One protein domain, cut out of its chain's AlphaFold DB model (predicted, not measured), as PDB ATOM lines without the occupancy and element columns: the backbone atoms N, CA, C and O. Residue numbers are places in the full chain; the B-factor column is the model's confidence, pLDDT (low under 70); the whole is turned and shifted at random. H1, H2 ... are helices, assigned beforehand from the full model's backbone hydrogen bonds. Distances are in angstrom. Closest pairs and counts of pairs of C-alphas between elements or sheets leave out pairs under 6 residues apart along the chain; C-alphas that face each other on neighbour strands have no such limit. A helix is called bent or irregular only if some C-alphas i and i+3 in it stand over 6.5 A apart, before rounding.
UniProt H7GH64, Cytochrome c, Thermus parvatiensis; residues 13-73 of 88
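Overview. This is residues 13 to 73 of the 88 residues of the protein "Cytochrome c" of Thermus parvatiensis (UniProt H7GH64). Two helices, H1 and H2, cross at a steep angle and pack on each other, and a long link, residues 47 to 66, folds back beside H2 before it leads out to a short third helix, H3. Residues 68 to 73, of which 68 to 72 belong to H3, stick out as a free end. The printed part has 61 residues, with three named helices in the order H1, H2, H3 and no named strand; 30 of the 61 residues are in named elements, under half, and the class is all helix. The whole is compact, with a radius of gyration of the C-alphas of 12.0 A, and its C-alphas span 33 by 28 by 21 A.

Arrangement. Helix H1, residues 13 to 22, touches helix H2, residues 33 to 46, with 6 pairs of C-alphas within 8 A. Their closest C-alphas, those of Arg 20 and Val 36, are 6.5 A apart. The two run opposite ways at a steep tilt of 61 degrees, and their centres are 11.0 A apart. Helix H3, residues 67 to 72, is apart from H1 and from H2 and touches no helix. In H1 and H2 every pair of O i and N i+4 is within hydrogen-bond range. In H3 0 of 2 such pairs are within range, but 3 of 3 pairs of O i and N i+3 are.

Along the chain. H1 runs from Thr 13, with its C-alpha at (19.127, 103.679, 30.081), to Ala 22, and is 14.0 A long from first to last C-alpha. H2, the longest helix with 14 residues, runs from Asp 33, with its C-alpha at (27.441, 107.555, 22.339), to Met 46 and is 19.8 A long. H3 runs from Pro 67 to Leu 72, whose C-alpha is at (7.490, 96.910, 37.899), and is 10.1 A long. H3 is neither bent nor irregular, but only just: C-alphas 67 and 70 are 6.1 A apart.

Size, cuts and confidence. The two C-alphas farthest apart, those of Gln 27 and Glu 73, are 34.9 A apart, and the first and last printed C-alphas, those of Thr 13 and Glu 73, are 17.8 A apart. The link from H1 to H2, 10 residues, is short. The link from H2 to H3 is long, with 20 residues whose C-alphas lie 7 to 15 A from the mean of the C-alphas. Residues 68 to 73 stand free, with no C-alpha 8 or more apart along the chain within 10 A. The printed part has no cut. The mean pLDDT of the printed part is 91.6 and no printed residue is under 70; the mean of H3 is 80.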
ATOM      1  N   THR A  13      17.697 103.946  29.873       92.81
ATOM      2  CA  THR A  13      19.127 103.679  30.081       92.81
ATOM      3  C   THR A  13      19.502 102.227  29.786       92.81
ATOM      4  O   THR A  13      20.529 101.981  29.165       92.81
ATOM      5  N   THR A  14      18.651 101.259  30.144       91.19
ATOM      6  CA  THR A  14      18.891  99.846  29.813       91.19
ATOM      7  C   THR A  14      18.858  99.615  28.304       91.19
ATOM      8  O   THR A  14      19.679  98.865  27.777       91.19
ATOM      9  N   LEU A  15      17.944 100.285  27.596       91.75
ATOM     10  CA  LEU A  15      17.900 100.229  26.136       91.75
ATOM     11  C   LEU A  15      19.154 100.855  25.506       91.75
ATOM     12  O   LEU A  15      19.711 100.277  24.577       91.75
ATOM     13  N   PHE A  16      19.630 101.985  26.037       94.12
ATOM     14  CA  PHE A  16      20.881 102.609  25.599       94.12
ATOM     15  C   PHE A  16      22.075 101.655  25.736       94.12
ATOM     16  O   PHE A  16      22.808 101.450  24.770       94.12
ATOM     17  N   ASP A  17      22.242 101.021  26.902       93.00
ATOM     18  CA  ASP A  17      23.306 100.035  27.125       93.00
ATOM     19  C   ASP A  17      23.212  98.859  26.148       93.00
ATOM     20  O   ASP A  17      24.227  98.400  25.617       93.00
ATOM     21  N   TYR A  18      21.995  98.378  25.888       92.44
ATOM     22  CA  TYR A  18      21.764  97.295  24.942       92.44
ATOM     23  C   TYR A  18      22.157  97.692  23.515       92.44
ATOM     24  O   TYR A  18      22.938  96.980  22.889       92.44
ATOM     25  N   ILE A  19      21.679  98.836  23.015       92.50
ATOM     26  CA  ILE A  19      22.021  99.319  21.670       92.50
ATOM     27  C   ILE A  19      23.532  99.508  21.553       92.50
ATOM     28  O   ILE A  19      24.142  98.984  20.628       92.50
ATOM     29  N   ARG A  20      24.160 100.167  22.529       93.38
ATOM     30  CA  ARG A  20      25.604 100.403  22.516       93.38
ATOM     31  C   ARG A  20      26.414  99.109  22.413       93.38
ATOM     32  O   ARG A  20      27.418  99.069  21.714       93.38
ATOM     33  N   ARG A  21      26.024  98.060  23.142       92.62
ATOM     34  CA  ARG A  21      26.827  96.829  23.261       92.62
ATOM     35  C   ARG A  21      26.477  95.772  22.225       92.62
ATOM     36  O   ARG A  21      27.348  95.008  21.828       92.62
ATOM     37  N   ALA A  22      25.211  95.692  21.832       91.56
ATOM     38  CA  ALA A  22      24.682  94.588  21.039       91.56
ATOM     39  C   ALA A  22      24.258  94.997  19.624       91.56
ATOM     40  O   ALA A  22      24.047  94.112  18.794       91.56
ATOM     41  N   MET A  23      24.134  96.300  19.340       91.75
ATOM     42  CA  MET A  23      23.732  96.803  18.026       91.75
ATOM     43  C   MET A  23      24.876  97.540  17.304       91.75
ATOM     44  O   MET A  23      25.701  98.181  17.960       91.75
ATOM     45  N   PRO A  24      24.903  97.489  15.957       88.56
ATOM     46  CA  PRO A  24      24.072  96.641  15.094       88.56
ATOM     47  C   PRO A  24      24.404  95.150  15.263       88.56
ATOM     48  O   PRO A  24      25.484  94.794  15.728       88.56
ATOM     49  N   PHE A  25      23.479  94.263  14.894       86.75
ATOM     50  CA  PHE A  25      23.682  92.821  15.057       86.75
ATOM     51  C   PHE A  25      24.953  92.347  14.329       86.75
ATOM     52  O   PHE A  25      25.140  92.619  13.145       86.75
ATOM     53  N   GLY A  26      25.843  91.657  15.050       88.12
ATOM     54  CA  GLY A  26      27.151  91.223  14.539       88.12
ATOM     55  C   GLY A  26      28.231  92.313  14.502       88.12
ATOM     56  O   GLY A  26      29.376  92.009  14.183       88.12
ATOM     57  N   GLN A  27      27.893  93.557  14.852       90.00
ATOM     58  CA  GLN A  27      28.785  94.723  14.866       90.00
ATOM     59  C   GLN A  27      28.564  95.585  16.123       90.00
ATOM     60  O   GLN A  27      28.620  96.814  16.076       90.00
ATOM     61  N   GLY A  28      28.284  94.941  17.259       90.00
ATOM     62  CA  GLY A  28      28.085  95.627  18.536       90.00
ATOM     63  C   GLY A  28      29.280  96.506  18.916       90.00
ATOM     64  O   GLY A  28      30.429  96.147  18.657       90.00
ATOM     65  N   GLY A  29      29.016  97.660  19.530       88.44
ATOM     66  CA  GLY A  29      30.063  98.585  19.979       88.44
ATOM     67  C   GLY A  29      30.654  99.488  18.894       88.44
ATOM     68  O   GLY A  29      31.610 100.204  19.178       88.44
ATOM     69  N   THR A  30      30.111  99.469  17.674       92.31
ATOM     70  CA  THR A  30      30.567 100.335  16.569       92.31
ATOM     71  C   THR A  30      29.968 101.739  16.606       92.31
ATOM     72  O   THR A  30      30.579 102.664  16.083       92.31
ATOM     73  N   LEU A  31      28.802 101.906  17.236       93.44
ATOM     74  CA  LEU A  31      28.136 103.200  17.381       93.44
ATOM     75  C   LEU A  31      28.767 104.026  18.506       93.44
ATOM     76  O   LEU A  31      29.006 103.530  19.612       93.44
ATOM     77  N   THR A  32      28.967 105.311  18.238       95.62
ATOM     78  CA  THR A  32      29.337 106.315  19.238       95.62
ATOM     79  C   THR A  32      28.166 106.626  20.170       95.62
ATOM     80  O   THR A  32      27.000 106.447  19.822       95.62
ATOM     81  N   ASP A  33      28.458 107.142  21.364       94.81
ATOM     82  CA  ASP A  33      27.441 107.555  22.339       94.81
ATOM     83  C   ASP A  33      26.410 108.513  21.728       94.81
ATOM     84  O   ASP A  33      25.215 108.383  21.981       94.81
ATOM     85  N   GLU A  34      26.874 109.453  20.904       95.88
ATOM     86  CA  GLU A  34      26.037 110.434  20.217       95.88
ATOM     87  C   GLU A  34      25.091 109.774  19.205       95.88
ATOM     88  O   GLU A  34      23.890 110.043  19.225       95.88
ATOM     89  N   GLU A  35      25.585 108.846  18.384       96.00
ATOM     90  CA  GLU A  35      24.743 108.072  17.460       96.00
ATOM     91  C   GLU A  35      23.703 107.233  18.207       96.00
ATOM     92  O   GLU A  35      22.549 107.154  17.781       96.00
ATOM     93  N   VAL A  36      24.073 106.656  19.355       96.31
ATOM     94  CA  VAL A  36      23.122 105.928  20.203       96.31
ATOM     95  C   VAL A  36      22.064 106.880  20.768       96.31
ATOM     96  O   VAL A  36      20.885 106.533  20.750       96.31
ATOM     97  N   TYR A  37      22.421 108.085  21.226       96.56
ATOM     98  CA  TYR A  37      21.433 109.066  21.695       96.56
ATOM     99  C   TYR A  37      20.483 109.522  20.583       96.56
ATOM    100  O   TYR A  37      19.275 109.603  20.820       96.56
ATOM    101  N   HIS A  38      20.987 109.763  19.370       96.00
ATOM    102  CA  HIS A  38      20.149 110.101  18.218       96.00
ATOM    103  C   HIS A  38      19.191 108.964  17.852       96.00
ATOM    104  O   HIS A  38      17.995 109.195  17.660       96.00
ATOM    105  N   LEU A  39      19.684 107.724  17.829       94.56
ATOM    106  CA  LEU A  39      18.851 106.550  17.587       94.56
ATOM    107  C   LEU A  39      17.794 106.379  18.685       94.56
ATOM    108  O   LEU A  39      16.633 106.109  18.389       94.56
ATOM    109  N   MET A  40      18.165 106.590  19.948       95.19
ATOM    110  CA  MET A  40      17.236 106.571  21.076       95.19
ATOM    111  C   MET A  40      16.141 107.627  20.924       95.19
ATOM    112  O   MET A  40      14.970 107.294  21.084       95.19
ATOM    113  N   ALA A  41      16.488 108.869  20.577       95.75
ATOM    114  CA  ALA A  41      15.506 109.928  20.338       95.75
ATOM    115  C   ALA A  41      14.501 109.526  19.253       95.75
ATOM    116  O   ALA A  41      13.291 109.614  19.462       95.75
ATOM    117  N   PHE A  42      15.002 108.997  18.135       94.50
ATOM    118  CA  PHE A  42      14.164 108.510  17.046       94.50
ATOM    119  C   PHE A  42      13.229 107.380  17.495       94.50
ATOM    120  O   PHE A  42      12.023 107.448  17.262       94.50
ATOM    121  N   LEU A  43      13.751 106.359  18.179       93.00
ATOM    122  CA  LEU A  43      12.953 105.221  18.642       93.00
ATOM    123  C   LEU A  43      11.884 105.645  19.654       93.00
ATOM    124  O   LEU A  43      10.743 105.195  19.560       93.00
ATOM    125  N   LEU A  44      12.229 106.508  20.609       93.62
ATOM    126  CA  LEU A  44      11.294 106.992  21.623       93.62
ATOM    127  C   LEU A  44      10.187 107.853  21.001       93.62
ATOM    128  O   LEU A  44       9.021 107.666  21.345       93.62
ATOM    129  N   TYR A  45      10.527 108.724  20.047       94.44
ATOM    130  CA  TYR A  45       9.552 109.520  19.297       94.44
ATOM    131  C   TYR A  45       8.612 108.638  18.465       94.44
ATOM    132  O   TYR A  45       7.394 108.763  18.562       94.44
ATOM    133  N   MET A  46       9.160 107.674  17.719       93.12
ATOM    134  CA  MET A  46       8.372 106.730  16.913       93.12
ATOM    135  C   MET A  46       7.415 105.872  17.754       93.12
ATOM    136  O   MET A  46       6.422 105.370  17.233       93.12
ATOM    137  N   ASN A  47       7.704 105.696  19.046       90.94
ATOM    138  CA  ASN A  47       6.847 104.986  19.997       90.94
ATOM    139  C   ASN A  47       5.940 105.929  20.816       90.94
ATOM    140  O   ASN A  47       5.269 105.461  21.733       90.94
ATOM    141  N   GLY A  48       5.922 107.234  20.521       91.69
ATOM    142  CA  GLY A  48       5.093 108.225  21.218       91.69
ATOM    143  C   GLY A  48       5.482 108.458  22.682       91.69
ATOM    144  O   GLY A  48       4.640 108.861  23.477       91.69
ATOM    145  N   ILE A  49       6.731 108.164  23.059       92.56
ATOM    146  CA  ILE A  49       7.225 108.307  24.441       92.56
ATOM    147  C   ILE A  49       7.725 109.734  24.704       92.56
ATOM    148  O   ILE A  49       7.662 110.211  25.835       92.56
ATOM    149  N   ILE A  50       8.231 110.408  23.669       94.38
ATOM    150  CA  ILE A  50       8.724 111.790  23.722       94.38
ATOM    151  C   ILE A  50       8.260 112.575  22.491       94.38
ATOM    152  O   ILE A  50       7.921 111.978  21.466       94.38
ATOM    153  N   ASP A  51       8.321 113.904  22.567       95.12
ATOM    154  CA  ASP A  51       8.033 114.796  21.443       95.12
ATOM    155  C   ASP A  51       9.243 114.932  20.500       95.12
ATOM    156  O   ASP A  51      10.395 114.754  20.900       95.12
ATOM    157  N   ALA A  52       9.003 115.333  19.245       89.56
ATOM    158  CA  ALA A  52      10.038 115.453  18.204       89.56
ATOM    159  C   ALA A  52      11.183 116.437  18.540       89.56
ATOM    160  O   ALA A  52      12.245 116.380  17.924       89.56
ATOM    161  N   GLY A  53      10.973 117.346  19.496       92.56
ATOM    162  CA  GLY A  53      11.968 118.323  19.952       92.56
ATOM    163  C   GLY A  53      12.626 117.983  21.291       92.56
ATOM    164  O   GLY A  53      13.417 118.781  21.793       92.56
ATOM    165  N   THR A  54      12.290 116.849  21.911       94.06
ATOM    166  CA  THR A  54      12.832 116.493  23.224       94.06
ATOM    167  C   THR A  54      14.323 116.139  23.111       94.06
ATOM    168  O   THR A  54      14.671 115.176  22.426       94.06
ATOM    169  N   PRO A  55      15.234 116.860  23.797       94.75
ATOM    170  CA  PRO A  55      16.657 116.550  23.744       94.75
ATOM    171  C   PRO A  55      16.952 115.250  24.495       94.75
ATOM    172  O   PRO A  55      16.617 115.111  25.674       94.75
ATOM    173  N   VAL A  56      17.647 114.316  23.845       96.38
ATOM    174  CA  VAL A  56      18.075 113.044  24.441       96.38
ATOM    175  C   VAL A  56      19.594 113.030  24.569       96.38
ATOM    176  O   VAL A  56      20.311 113.121  23.582       96.38
ATOM    177  N   ASN A  57      20.090 112.952  25.802       96.19
ATOM    178  CA  ASN A  57      21.512 112.906  26.134       96.19
ATOM    179  C   ASN A  57      21.722 112.247  27.507       96.19
ATOM    180  O   ASN A  57      20.766 111.849  28.172       96.19
ATOM    181  N   GLN A  58      22.971 112.188  27.972       95.69
ATOM    182  CA  GLN A  58      23.345 111.579  29.254       95.69
ATOM    183  C   GLN A  58      22.545 112.106  30.460       95.69
ATOM    184  O   GLN A  58      22.307 111.366  31.413       95.69
ATOM    185  N   LYS A  59      22.136 113.380  30.438       96.19
ATOM    186  CA  LYS A  59      21.413 114.023  31.543       96.19
ATOM    187  C   LYS A  59      19.907 113.830  31.433       96.19
ATOM    188  O   LYS A  59      19.251 113.669  32.460       96.19
ATOM    189  N   THR A  60      19.361 113.868  30.219       95.94
ATOM    190  CA  THR A  60      17.910 113.817  29.990       95.94
ATOM    191  C   THR A  60      17.384 112.393  29.850       95.94
ATOM    192  O   THR A  60      16.292 112.109  30.328       95.94
ATOM    193  N   LEU A  61      18.163 111.466  29.282       94.19
ATOM    194  CA  LEU A  61      17.745 110.081  29.056       94.19
ATOM    195  C   LEU A  61      17.281 109.356  30.341       94.19
ATOM    196  O   LEU A  61      16.228 108.721  30.297       94.19
ATOM    197  N   PRO A  62      17.972 109.459  31.499       94.31
ATOM    198  CA  PRO A  62      17.521 108.815  32.738       94.31
ATOM    199  C   PRO A  62      16.212 109.386  33.302       94.31
ATOM    200  O   PRO A  62      15.592 108.758  34.159       94.31
ATOM    201  N   GLN A  63      15.806 110.577  32.854       94.38
ATOM    202  CA  GLN A  63      14.592 111.259  33.311       94.38
ATOM    203  C   GLN A  63      13.348 110.801  32.534       94.38
ATOM    204  O   GLN A  63      12.228 111.018  32.990       94.38
ATOM    205  N   ILE A  64      13.530 110.144  31.384       92.88
ATOM    206  CA  ILE A  64      12.434 109.650  30.548       92.88
ATOM    207  C   ILE A  64      11.742 108.479  31.258       92.88
ATOM    208  O   ILE A  64      12.351 107.439  31.530       92.88
ATOM    209  N   ARG A  65      10.446 108.637  31.555       90.06
ATOM    210  CA  ARG A  65       9.623 107.592  32.180       90.06
ATOM    211  C   ARG A  65       9.032 106.689  31.095       90.06
ATOM    212  O   ARG A  65       8.144 107.100  30.360       90.06
ATOM    213  N   MET A  66       9.525 105.455  31.011       90.19
ATOM    214  CA  MET A  66       9.014 104.453  30.068       90.19
ATOM    215  C   MET A  66       7.687 103.854  30.568       90.19
ATOM    216  O   MET A  66       7.585 103.582  31.766       90.19
ATOM    217  N   PRO A  67       6.713 103.553  29.686       88.00
ATOM    218  CA  PRO A  67       5.437 102.942  30.082       88.00
ATOM    219  C   PRO A  67       5.602 101.606  30.821       88.00
ATOM    220  O   PRO A  67       4.977 101.371  31.851       88.00
ATOM    221  N   ALA A  68       6.533 100.756  30.371       85.88
ATOM    222  CA  ALA A  68       6.832  99.473  31.014       85.88
ATOM    223  C   ALA A  68       7.327  99.583  32.471       85.88
ATOM    224  O   ALA A  68       7.419  98.567  33.161       85.88
ATOM    225  N   ARG A  69       7.649 100.788  32.963       82.38
ATOM    226  CA  ARG A  69       8.009 101.009  34.368       82.38
ATOM    227  C   ARG A  69       6.852 100.702  35.315       82.38
ATOM    228  O   ARG A  69       7.103 100.183  36.396       82.38
ATOM    229  N   GLU A  70       5.615 100.938  34.891       78.12
ATOM    230  CA  GLU A  70       4.418 100.669  35.701       78.12
ATOM    231  C   GLU A  70       4.235  99.171  35.969       78.12
ATOM    232  O   GLU A  70       3.792  98.780  37.040       78.12
ATOM    233  N   LEU A  71       4.703  98.309  35.060       74.38
ATOM    234  CA  LEU A  71       4.687  96.853  35.247       74.38
ATOM    235  C   LEU A  71       5.656  96.364  36.340       74.38
ATOM    236  O   LEU A  71       5.611  95.197  36.728       74.38
ATOM    237  N   LEU A  72       6.578  97.217  36.796       74.19
ATOM    238  CA  LEU A  72       7.490  96.910  37.899       74.19
ATOM    239  C   LEU A  72       6.981  97.414  39.249       74.19
ATOM    240  O   LEU A  72       7.517  96.994  40.278       74.19
ATOM    241  N   GLU A  73       6.012  98.327  39.248       73.31
ATOM    242  CA  GLU A  73       5.474  98.903  40.472       73.31
ATOM    243  C   GLU A  73       4.658  97.833  41.215       73.31
ATOM    244  O   GLU A  73       3.963  97.010  40.617       73.31
TER     245      GLU A  73